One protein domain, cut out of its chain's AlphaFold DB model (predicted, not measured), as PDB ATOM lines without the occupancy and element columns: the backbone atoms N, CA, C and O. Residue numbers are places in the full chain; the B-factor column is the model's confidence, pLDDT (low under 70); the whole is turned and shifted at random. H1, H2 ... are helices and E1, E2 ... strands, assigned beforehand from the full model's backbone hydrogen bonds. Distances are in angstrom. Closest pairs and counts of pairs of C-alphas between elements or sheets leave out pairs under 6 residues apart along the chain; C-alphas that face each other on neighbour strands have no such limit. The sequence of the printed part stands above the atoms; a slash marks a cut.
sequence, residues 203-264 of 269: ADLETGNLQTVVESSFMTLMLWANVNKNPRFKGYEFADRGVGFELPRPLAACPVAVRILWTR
ATOM      1  N   ALA A 203      49.033 -55.303 -29.496       93.81
ATOM      2  CA  ALA A 203      48.308 -55.441 -30.749       93.81
ATOM      3  C   ALA A 203      48.815 -56.664 -31.520       93.81
ATOM      4  O   ALA A 203      50.019 -56.886 -31.652       93.81
ATOM      5  N   ASP A 204      47.876 -57.422 -32.074       93.75
ATOM      6  CA  ASP A 204      48.172 -58.536 -32.958       93.75
ATOM      7  C   ASP A 204      48.926 -58.050 -34.210       93.75
ATOM      8  O   ASP A 204      48.575 -57.031 -34.814       93.75
ATOM      9  N   LEU A 205      49.975 -58.779 -34.597       91.00
ATOM     10  CA  LEU A 205      50.905 -58.365 -35.651       91.00
ATOM     11  C   LEU A 205      50.272 -58.391 -37.047       91.00
ATOM     12  O   LEU A 205      50.685 -57.620 -37.913       91.00
ATOM     13  N   GLU A 206      49.287 -59.261 -37.277       90.56
ATOM     14  CA  GLU A 206      48.645 -59.406 -38.586       90.56
ATOM     15  C   GLU A 206      47.561 -58.349 -38.807       90.56
ATOM     16  O   GLU A 206      47.467 -57.731 -39.870       90.56
ATOM     17  N   THR A 207      46.735 -58.115 -37.793       91.06
ATOM     18  CA  THR A 207      45.583 -57.210 -37.883       91.06
ATOM     19  C   THR A 207      45.888 -55.784 -37.432       91.06
ATOM     20  O   THR A 207      45.177 -54.845 -37.817       91.06
ATOM     21  N   GLY A 208      46.919 -55.608 -36.604       92.62
ATOM     22  CA  GLY A 208      47.263 -54.350 -35.948       92.62
ATOM     23  C   GLY A 208      46.260 -53.910 -34.880       92.62
ATOM     24  O   GLY A 208      46.229 -52.728 -34.549       92.62
ATOM     25  N   ASN A 209      45.408 -54.808 -34.376       95.19
ATOM     26  CA  ASN A 209      44.390 -54.520 -33.358       95.19
ATOM     27  C   ASN A 209      44.645 -55.327 -32.083       95.19
ATOM     28  O   ASN A 209      45.216 -56.411 -32.144       95.19
ATOM     29  N   LEU A 210      44.181 -54.836 -30.931       95.38
ATOM     30  CA  LEU A 210      44.204 -55.637 -29.704       95.38
ATOM     31  C   LEU A 210      43.149 -56.737 -29.808       95.38
ATOM     32  O   LEU A 210      41.993 -56.445 -30.125       95.38
ATOM     33  N   GLN A 211      43.542 -57.969 -29.501       94.69
ATOM     34  CA  GLN A 211      42.666 -59.135 -29.449       94.69
ATOM     35  C   GLN A 211      43.058 -59.952 -28.222       94.69
ATOM     36  O   GLN A 211      44.172 -60.458 -28.131       94.69
ATOM     37  N   THR A 212      42.187 -60.030 -27.223       92.06
ATOM     38  CA  THR A 212      42.505 -60.700 -25.958       92.06
ATOM     39  C   THR A 212      41.305 -61.474 -25.448       92.06
ATOM     40  O   THR A 212      40.184 -60.968 -25.436       92.06
ATOM     41  N   VAL A 213      41.566 -62.695 -24.984       92.38
ATOM     42  CA  VAL A 213      40.610 -63.537 -24.269       92.38
ATOM     43  C   VAL A 213      41.232 -63.881 -22.927       92.38
ATOM     44  O   VAL A 213      42.347 -64.399 -22.877       92.38
ATOM     45  N   VAL A 214      40.532 -63.571 -21.840       89.00
ATOM     46  CA  VAL A 214      40.947 -63.945 -20.489       89.00
ATOM     47  C   VAL A 214      39.830 -64.708 -19.812       89.00
ATOM     48  O   VAL A 214      38.668 -64.312 -19.867       89.00
ATOM     49  N   GLU A 215      40.194 -65.808 -19.167       88.81
ATOM     50  CA  GLU A 215      39.239 -66.770 -18.639       88.81
ATOM     51  C   GLU A 215      39.408 -66.977 -17.145       88.81
ATOM     52  O   GLU A 215      40.523 -66.988 -16.617       88.81
ATOM     53  N   SER A 216      38.283 -67.204 -16.481       86.25
ATOM     54  CA  SER A 216      38.195 -67.675 -15.110       86.25
ATOM     55  C   SER A 216      37.152 -68.791 -14.994       86.25
ATOM     56  O   SER A 216      36.464 -69.139 -15.954       86.25
ATOM     57  N   SER A 217      37.012 -69.357 -13.795       84.44
ATOM     58  CA  SER A 217      35.985 -70.359 -13.472       84.44
ATOM     59  C   SER A 217      34.547 -69.860 -13.686       84.44
ATOM     60  O   SER A 217      33.654 -70.665 -13.954       84.44
ATOM     61  N   PHE A 218      34.321 -68.549 -13.590       83.06
ATOM     62  CA  PHE A 218      32.993 -67.929 -13.537       83.06
ATOM     63  C   PHE A 218      32.702 -66.997 -14.726       83.06
ATOM     64  O   PHE A 218      31.556 -66.579 -14.919       83.06
ATOM     65  N   MET A 219      33.717 -66.652 -15.525       89.12
ATOM     66  CA  MET A 219      33.591 -65.688 -16.615       89.12
ATOM     67  C   MET A 219      34.666 -65.862 -17.694       89.12
ATOM     68  O   MET A 219      35.821 -66.159 -17.399       89.12
ATOM     69  N   THR A 220      34.306 -65.537 -18.933       90.62
ATOM     70  CA  THR A 220      35.247 -65.262 -20.024       90.62
ATOM     71  C   THR A 220      35.122 -63.793 -20.440       90.62
ATOM     72  O   THR A 220      34.054 -63.339 -20.854       90.62
ATOM     73  N   LEU A 221      36.219 -63.042 -20.329       90.94
ATOM     74  CA  LEU A 221      36.353 -61.670 -20.816       90.94
ATOM     75  C   LEU A 221      37.011 -61.695 -22.193       90.94
ATOM     76  O   LEU A 221      38.150 -62.131 -22.343       90.94
ATOM     77  N   MET A 222      36.306 -61.177 -23.191       94.00
ATOM     78  CA  MET A 222      36.811 -60.999 -24.548       94.00
ATOM     79  C   MET A 222      36.919 -59.505 -24.838       94.00
ATOM     80  O   MET A 222      35.947 -58.761 -24.696       94.00
ATOM     81  N   LEU A 223      38.109 -59.056 -25.223       95.12
ATOM     82  CA  LEU A 223      38.393 -57.657 -25.502       95.12
ATOM     83  C   LEU A 223      39.009 -57.510 -26.886       95.12
ATOM     84  O   LEU A 223      40.015 -58.140 -27.214       95.12
ATOM     85  N   TRP A 224      38.411 -56.626 -27.674       96.50
ATOM     86  CA  TRP A 224      38.949 -56.172 -28.943       96.50
ATOM     87  C   TRP A 224      39.116 -54.654 -28.919       96.50
ATOM     88  O   TRP A 224      38.212 -53.952 -28.463       96.50
ATOM     89  N   ALA A 225      40.234 -54.122 -29.419       96.75
ATOM     90  CA  ALA A 225      40.419 -52.675 -29.558       96.75
ATOM     91  C   ALA A 225      40.948 -52.277 -30.939       96.75
ATOM     92  O   ALA A 225      41.927 -52.835 -31.437       96.75
ATOM     93  N   ASN A 226      40.316 -51.258 -31.524       95.62
ATOM     94  CA  ASN A 226      40.614 -50.724 -32.848       95.62
ATOM     95  C   ASN A 226      41.843 -49.808 -32.825       95.62
ATOM     96  O   ASN A 226      41.735 -48.576 -32.827       95.62
ATOM     97  N   VAL A 227      43.026 -50.412 -32.787       94.06
ATOM     98  CA  VAL A 227      44.294 -49.677 -32.813       94.06
ATOM     99  C   VAL A 227      44.636 -49.247 -34.246       94.06
ATOM    100  O   VAL A 227      45.039 -48.099 -34.452       94.06
ATOM    101  N   ASN A 228      44.389 -50.107 -35.242       91.81
ATOM    102  CA  ASN A 228      44.722 -49.872 -36.653       91.81
ATOM    103  C   ASN A 228      43.765 -48.887 -37.364       91.81
ATOM    104  O   ASN A 228      44.165 -48.190 -38.293       91.81
ATOM    105  N   LYS A 229      42.500 -48.789 -36.923       92.25
ATOM    106  CA  LYS A 229      41.475 -47.853 -37.450       92.25
ATOM    107  C   LYS A 229      41.201 -48.005 -38.947       92.25
ATOM    108  O   LYS A 229      41.170 -47.029 -39.696       92.25
ATOM    109  N   ASN A 230      40.989 -49.238 -39.396       89.38
ATOM    110  CA  ASN A 230      40.706 -49.537 -40.798       89.38
ATOM    111  C   ASN A 230      39.212 -49.308 -41.132       89.38
ATOM    112  O   ASN A 230      38.383 -50.114 -40.715       89.38
ATOM    113  N   PRO A 231      38.833 -48.321 -41.974       88.50
ATOM    114  CA  PRO A 231      37.426 -48.050 -42.306       88.50
ATOM    115  C   PRO A 231      36.725 -49.172 -43.092       88.50
ATOM    116  O   PRO A 231      35.505 -49.140 -43.268       88.50
ATOM    117  N   ARG A 232      37.486 -50.140 -43.623       90.19
ATOM    118  CA  ARG A 232      36.961 -51.332 -44.308       90.19
ATOM    119  C   ARG A 232      36.735 -52.511 -43.361       90.19
ATOM    120  O   ARG A 232      36.236 -53.540 -43.815       90.19
ATOM    121  N   PHE A 233      37.114 -52.381 -42.091       93.06
ATOM    122  CA  PHE A 233      36.867 -53.398 -41.080       93.06
ATOM    123  C   PHE A 233      35.359 -53.609 -40.910       93.06
ATOM    124  O   PHE A 233      34.601 -52.644 -40.809       93.06
ATOM    125  N   LYS A 234      34.930 -54.875 -40.937       92.06
ATOM    126  CA  LYS A 234      33.514 -55.260 -40.852       92.06
ATOM    127  C   LYS A 234      33.140 -55.852 -39.497       92.06
ATOM    128  O   LYS A 234      32.000 -55.703 -39.085       92.06
ATOM    129  N   GLY A 235      34.077 -56.510 -38.825       93.56
ATOM    130  CA  GLY A 235      33.816 -57.268 -37.610       93.56
ATOM    131  C   GLY A 235      34.977 -58.190 -37.265       93.56
ATOM    132  O   GLY A 235      35.914 -58.337 -38.055       93.56
ATOM    133  N   TYR A 236      34.905 -58.785 -36.081       95.31
ATOM    134  CA  TYR A 236      35.879 -59.750 -35.584       95.31
ATOM    135  C   TYR A 236      35.168 -60.866 -34.819       95.31
ATOM    136  O   TYR A 236      34.163 -60.625 -34.147       95.31
ATOM    137  N   GLU A 237      35.700 -62.079 -34.934       95.38
ATOM    138  CA  GLU A 237      35.186 -63.274 -34.277       95.38
ATOM    139  C   GLU A 237      36.279 -63.890 -33.405       95.38
ATOM    140  O   GLU A 237      37.377 -64.193 -33.868       95.38
ATOM    141  N   PHE A 238      35.958 -64.102 -32.132       94.19
ATOM    142  CA  PHE A 238      36.741 -64.925 -31.225       94.19
ATOM    143  C   PHE A 238      36.424 -66.392 -31.537       94.19
ATOM    144  O   PHE A 238      35.575 -67.000 -30.883       94.19
ATOM    145  N   ALA A 239      37.078 -66.941 -32.568       88.75
ATOM    146  CA  ALA A 239      36.774 -68.261 -33.136       88.75
ATOM    147  C   ALA A 239      36.729 -69.379 -32.078       88.75
ATOM    148  O   ALA A 239      35.813 -70.199 -32.088       88.75
ATOM    149  N   ASP A 240      37.637 -69.345 -31.098       87.44
ATOM    150  CA  ASP A 240      37.698 -70.317 -29.995       87.44
ATOM    151  C   ASP A 240      36.441 -70.334 -29.110       87.44
ATOM    152  O   ASP A 240      36.213 -71.285 -28.364       87.44
ATOM    153  N   ARG A 241      35.631 -69.271 -29.154       88.81
ATOM    154  CA  ARG A 241      34.402 -69.121 -28.364       88.81
ATOM    155  C   ARG A 241      33.138 -69.093 -29.210       88.81
ATOM    156  O   ARG A 241      32.055 -69.122 -28.638       88.81
ATOM    157  N   GLY A 242      33.260 -69.027 -30.537       91.69
ATOM    158  CA  GLY A 242      32.120 -68.852 -31.441       91.69
ATOM    159  C   GLY A 242      31.338 -67.561 -31.174       91.69
ATOM    160  O   GLY A 242      30.128 -67.515 -31.381       91.69
ATOM    161  N   VAL A 243      32.013 -66.528 -30.655       93.31
ATOM    162  CA  VAL A 243      31.415 -65.223 -30.349       93.31
ATOM    163  C   VAL A 243      32.105 -64.161 -31.187       93.31
ATOM    164  O   VAL A 243      33.328 -64.054 -31.192       93.31
ATOM    165  N   GLY A 244      31.322 -63.334 -31.867       94.44
ATOM    166  CA  GLY A 244      31.838 -62.255 -32.694       94.44
ATOM    167  C   GLY A 244      30.924 -61.046 -32.699       94.44
ATOM    168  O   GLY A 244      29.835 -61.052 -32.124       94.44
ATOM    169  N   PHE A 245      31.387 -59.993 -33.355       95.56
ATOM    170  CA  PHE A 245      30.622 -58.771 -33.535       95.56
ATOM    171  C   PHE A 245      30.883 -58.173 -34.913       95.56
ATOM    172  O   PHE A 245      31.960 -58.333 -35.494       95.56
ATOM    173  N   GLU A 246      29.907 -57.416 -35.403       95.81
ATOM    174  CA  GLU A 246      30.077 -56.529 -36.548       95.81
ATOM    175  C   GLU A 246      30.262 -55.089 -36.067       95.81
ATOM    176  O   GLU A 246      29.649 -54.657 -35.089       95.81
ATOM    177  N   LEU A 247      31.113 -54.331 -36.760       94.12
ATOM    178  CA  LEU A 247      31.390 -52.938 -36.439       94.12
ATOM    179  C   LEU A 247      30.880 -52.024 -37.561       94.12
ATOM    180  O   LEU A 247      31.365 -52.102 -38.693       94.12
ATOM    181  N   PRO A 248      29.938 -51.109 -37.271       93.75
ATOM    182  CA  PRO A 248      29.496 -50.113 -38.235       93.75
ATOM    183  C   PRO A 248      30.664 -49.289 -38.795       93.75
ATOM    184  O   PRO A 248      31.540 -48.845 -38.051       93.75
ATOM    185  N   ARG A 249      30.632 -49.002 -40.105       90.88
ATOM    186  CA  ARG A 249      31.687 -48.232 -40.797       90.88
ATOM    187  C   ARG A 249      32.082 -46.918 -40.101       90.88
ATOM    188  O   ARG A 249      33.279 -46.644 -40.070       90.88
ATOM    189  N   PRO A 250      31.156 -46.114 -39.531       92.56
ATOM    190  CA  PRO A 250      31.546 -44.902 -38.809       92.56
ATOM    191  C   PRO A 250      32.463 -45.183 -37.610       92.56
ATOM    192  O   PRO A 250      33.395 -44.426 -37.373       92.56
ATOM    193  N   LEU A 251      32.241 -46.291 -36.893       93.94
ATOM    194  CA  LEU A 251      33.044 -46.681 -35.731       93.94
ATOM    195  C   LEU A 251      34.375 -47.333 -36.127       93.94
ATOM    196  O   LEU A 251      35.349 -47.229 -35.387       93.94
ATOM    197  N   ALA A 252      34.454 -47.946 -37.312       93.31
ATOM    198  CA  ALA A 252      35.675 -48.575 -37.821       93.31
ATOM    199  C   ALA A 252      36.837 -47.584 -38.046       93.31
ATOM    200  O   ALA A 252      38.004 -47.979 -38.019       93.31
ATOM    201  N   ALA A 253      36.539 -46.293 -38.220       91.69
ATOM    202  CA  ALA A 253      37.539 -45.225 -38.305       91.69
ATOM    203  C   ALA A 253      37.889 -44.591 -36.936       91.69
ATOM    204  O   ALA A 253      38.781 -43.746 -36.856       91.69
ATOM    205  N   CYS A 254      37.200 -44.975 -35.858       92.75
ATOM    206  CA  CYS A 254      37.357 -44.398 -34.523       92.75
ATOM    207  C   CYS A 254      38.204 -45.294 -33.598       92.75
ATOM    208  O   CYS A 254      38.208 -46.516 -33.763       92.75
ATOM    209  N   PRO A 255      38.887 -44.720 -32.585       91.50
ATOM    210  CA  PRO A 255      39.533 -45.485 -31.518       91.50
ATOM    211  C   PRO A 255      38.469 -46.065 -30.572       91.50
ATOM    212  O   PRO A 255      38.161 -45.487 -29.533       91.50
ATOM    213  N   VAL A 256      37.868 -47.182 -30.974       94.50
ATOM    214  CA  VAL A 256      36.808 -47.882 -30.237       94.50
ATOM    215  C   VAL A 256      37.316 -49.225 -29.721       94.50
ATOM    216  O   VAL A 256      38.171 -49.852 -30.345       94.50
ATOM    217  N   ALA A 257      36.771 -49.675 -28.596       95.69
ATOM    218  CA  ALA A 257      36.968 -51.021 -28.086       95.69
ATOM    219  C   ALA A 257      35.618 -51.708 -27.880       95.69
ATOM    220  O   ALA A 257      34.622 -51.058 -27.564       95.69
ATOM    221  N   VAL A 258      35.602 -53.022 -28.065       95.81
ATOM    222  CA  VAL A 258      34.451 -53.886 -27.824       95.81
ATOM    223  C   VAL A 258      34.845 -54.863 -26.725       95.81
ATOM    224  O   VAL A 258      35.778 -55.648 -26.891       95.81
ATOM    225  N   ARG A 259      34.141 -54.785 -25.593       94.31
ATOM    226  CA  ARG A 259      34.248 -55.733 -24.482       94.31
ATOM    227  C   ARG A 259      33.018 -56.626 -24.492       94.31
ATOM    228  O   ARG A 259      31.902 -56.120 -24.439       94.31
ATOM    229  N   ILE A 260      33.237 -57.932 -24.512       93.56
ATOM    230  CA  ILE A 260      32.192 -58.941 -24.381       93.56
ATOM    231  C   ILE A 260      32.493 -59.739 -23.116       93.56
ATOM    232  O   ILE A 260      33.592 -60.273 -22.957       93.56
ATOM    233  N   LEU A 261      31.523 -59.787 -22.206       90.75
ATOM    234  CA  LEU A 261      31.596 -60.576 -20.984       90.75
ATOM    235  C   LEU A 261      30.642 -61.753 -21.121       90.75
ATOM    236  O   LEU A 261      29.439 -61.566 -21.285       90.75
ATOM    237  N   TRP A 262      31.186 -62.961 -21.054       89.88
ATOM    238  CA  TRP A 262      30.390 -64.168 -20.900       89.88
ATOM    239  C   TRP A 262      30.476 -64.598 -19.444       89.88
ATOM    240  O   TRP A 262      31.503 -65.108 -19.005       89.88
ATOM    241  N   THR A 263      29.410 -64.368 -18.685       88.12
ATOM    242  CA  THR A 263      29.344 -64.678 -17.256       88.12
ATOM    243  C   THR A 263      28.476 -65.911 -17.002       88.12
ATOM    244  O   THR A 263      27.540 -66.192 -17.749       88.12
ATOM    245  N   ARG A 264      28.792 -66.666 -15.943       82.81
ATOM    246  CA  ARG A 264      27.918 -67.727 -15.397       82.81
ATOM    247  C   ARG A 264      26.941 -67.214 -14.334       82.81
ATOM    248  O   ARG A 264      26.120 -67.978 -13.845       82.81
TER     249      ARG A 264
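AT A GLANCE: This is residues 203 to 264 of the 269 residues of the protein "Dynein axonemal intermediate chain 7" of Petromyzon marinus (UniProt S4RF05). A three-stranded sheet of E1, E2 and E5 has the short hairpin of E3 and E4 over part of one face, only loosely placed against it. The links of residues 226 to 234 and 247 to 256, the latter with the short helix H1, join the two at one end. The printed part has 62 residues, with one named helix and five named strands in the order E1, E2, E3, E4, H1, E5; the class is mostly strand, strands holding 28 of the 32 residues in named elements, and both sheets are antiparallel, with orders E1, E2, E5 and E3, E4. The whole is compact, with a radius of gyration of the C-alphas of 12.0 A, but elongated, spanning 36 by 23 by 18 A.

HOW THE PARTS SIT: In the larger sheet, E2, residues 219 to 225, is the inner strand. E1, residues 210 to 215, is an edge strand and forms a hairpin with E2; N 212 and O 223 are 2.9 A apart, within hydrogen-bond range. The other edge strand is E5, residues 257 to 263, antiparallel to E2 at 172 degrees, with N 222 and O 260 2.9 A apart. E3, residues 235 to 238, and E4, residues 243 to 246, form a hairpin, with N 238 and O 243 2.8 A apart. The closest C-alphas of E2 and E3 are those of Met 222 and Phe 238, 7.7 A apart. E1 and E3 are near each other, as are E4 and E5. H1, residues 249 to 252, is not on the larger sheet, is apart from E3 and is too short for an O i to N i+4 pair; its one O i to N i+3 pair is within range.

IN THESE COORDINATES: E2 is 19.6 A long, E5 19.0 A, E1 16.5 A, E4 10.8 A, E3 10.4 A and H1 5.0 A. E1 begins at C-alpha 210 (44.204, -55.637, -29.704), and E5 ends at C-alpha 263 (29.344, -64.678, -17.256).

THE WHOLE: The two C-alphas farthest apart, those of Ser 217 and Pro 231, are 36.5 A apart. The printed part has no cut and no long link. Its mean pLDDT is 92.1, and no printed residue is under 70.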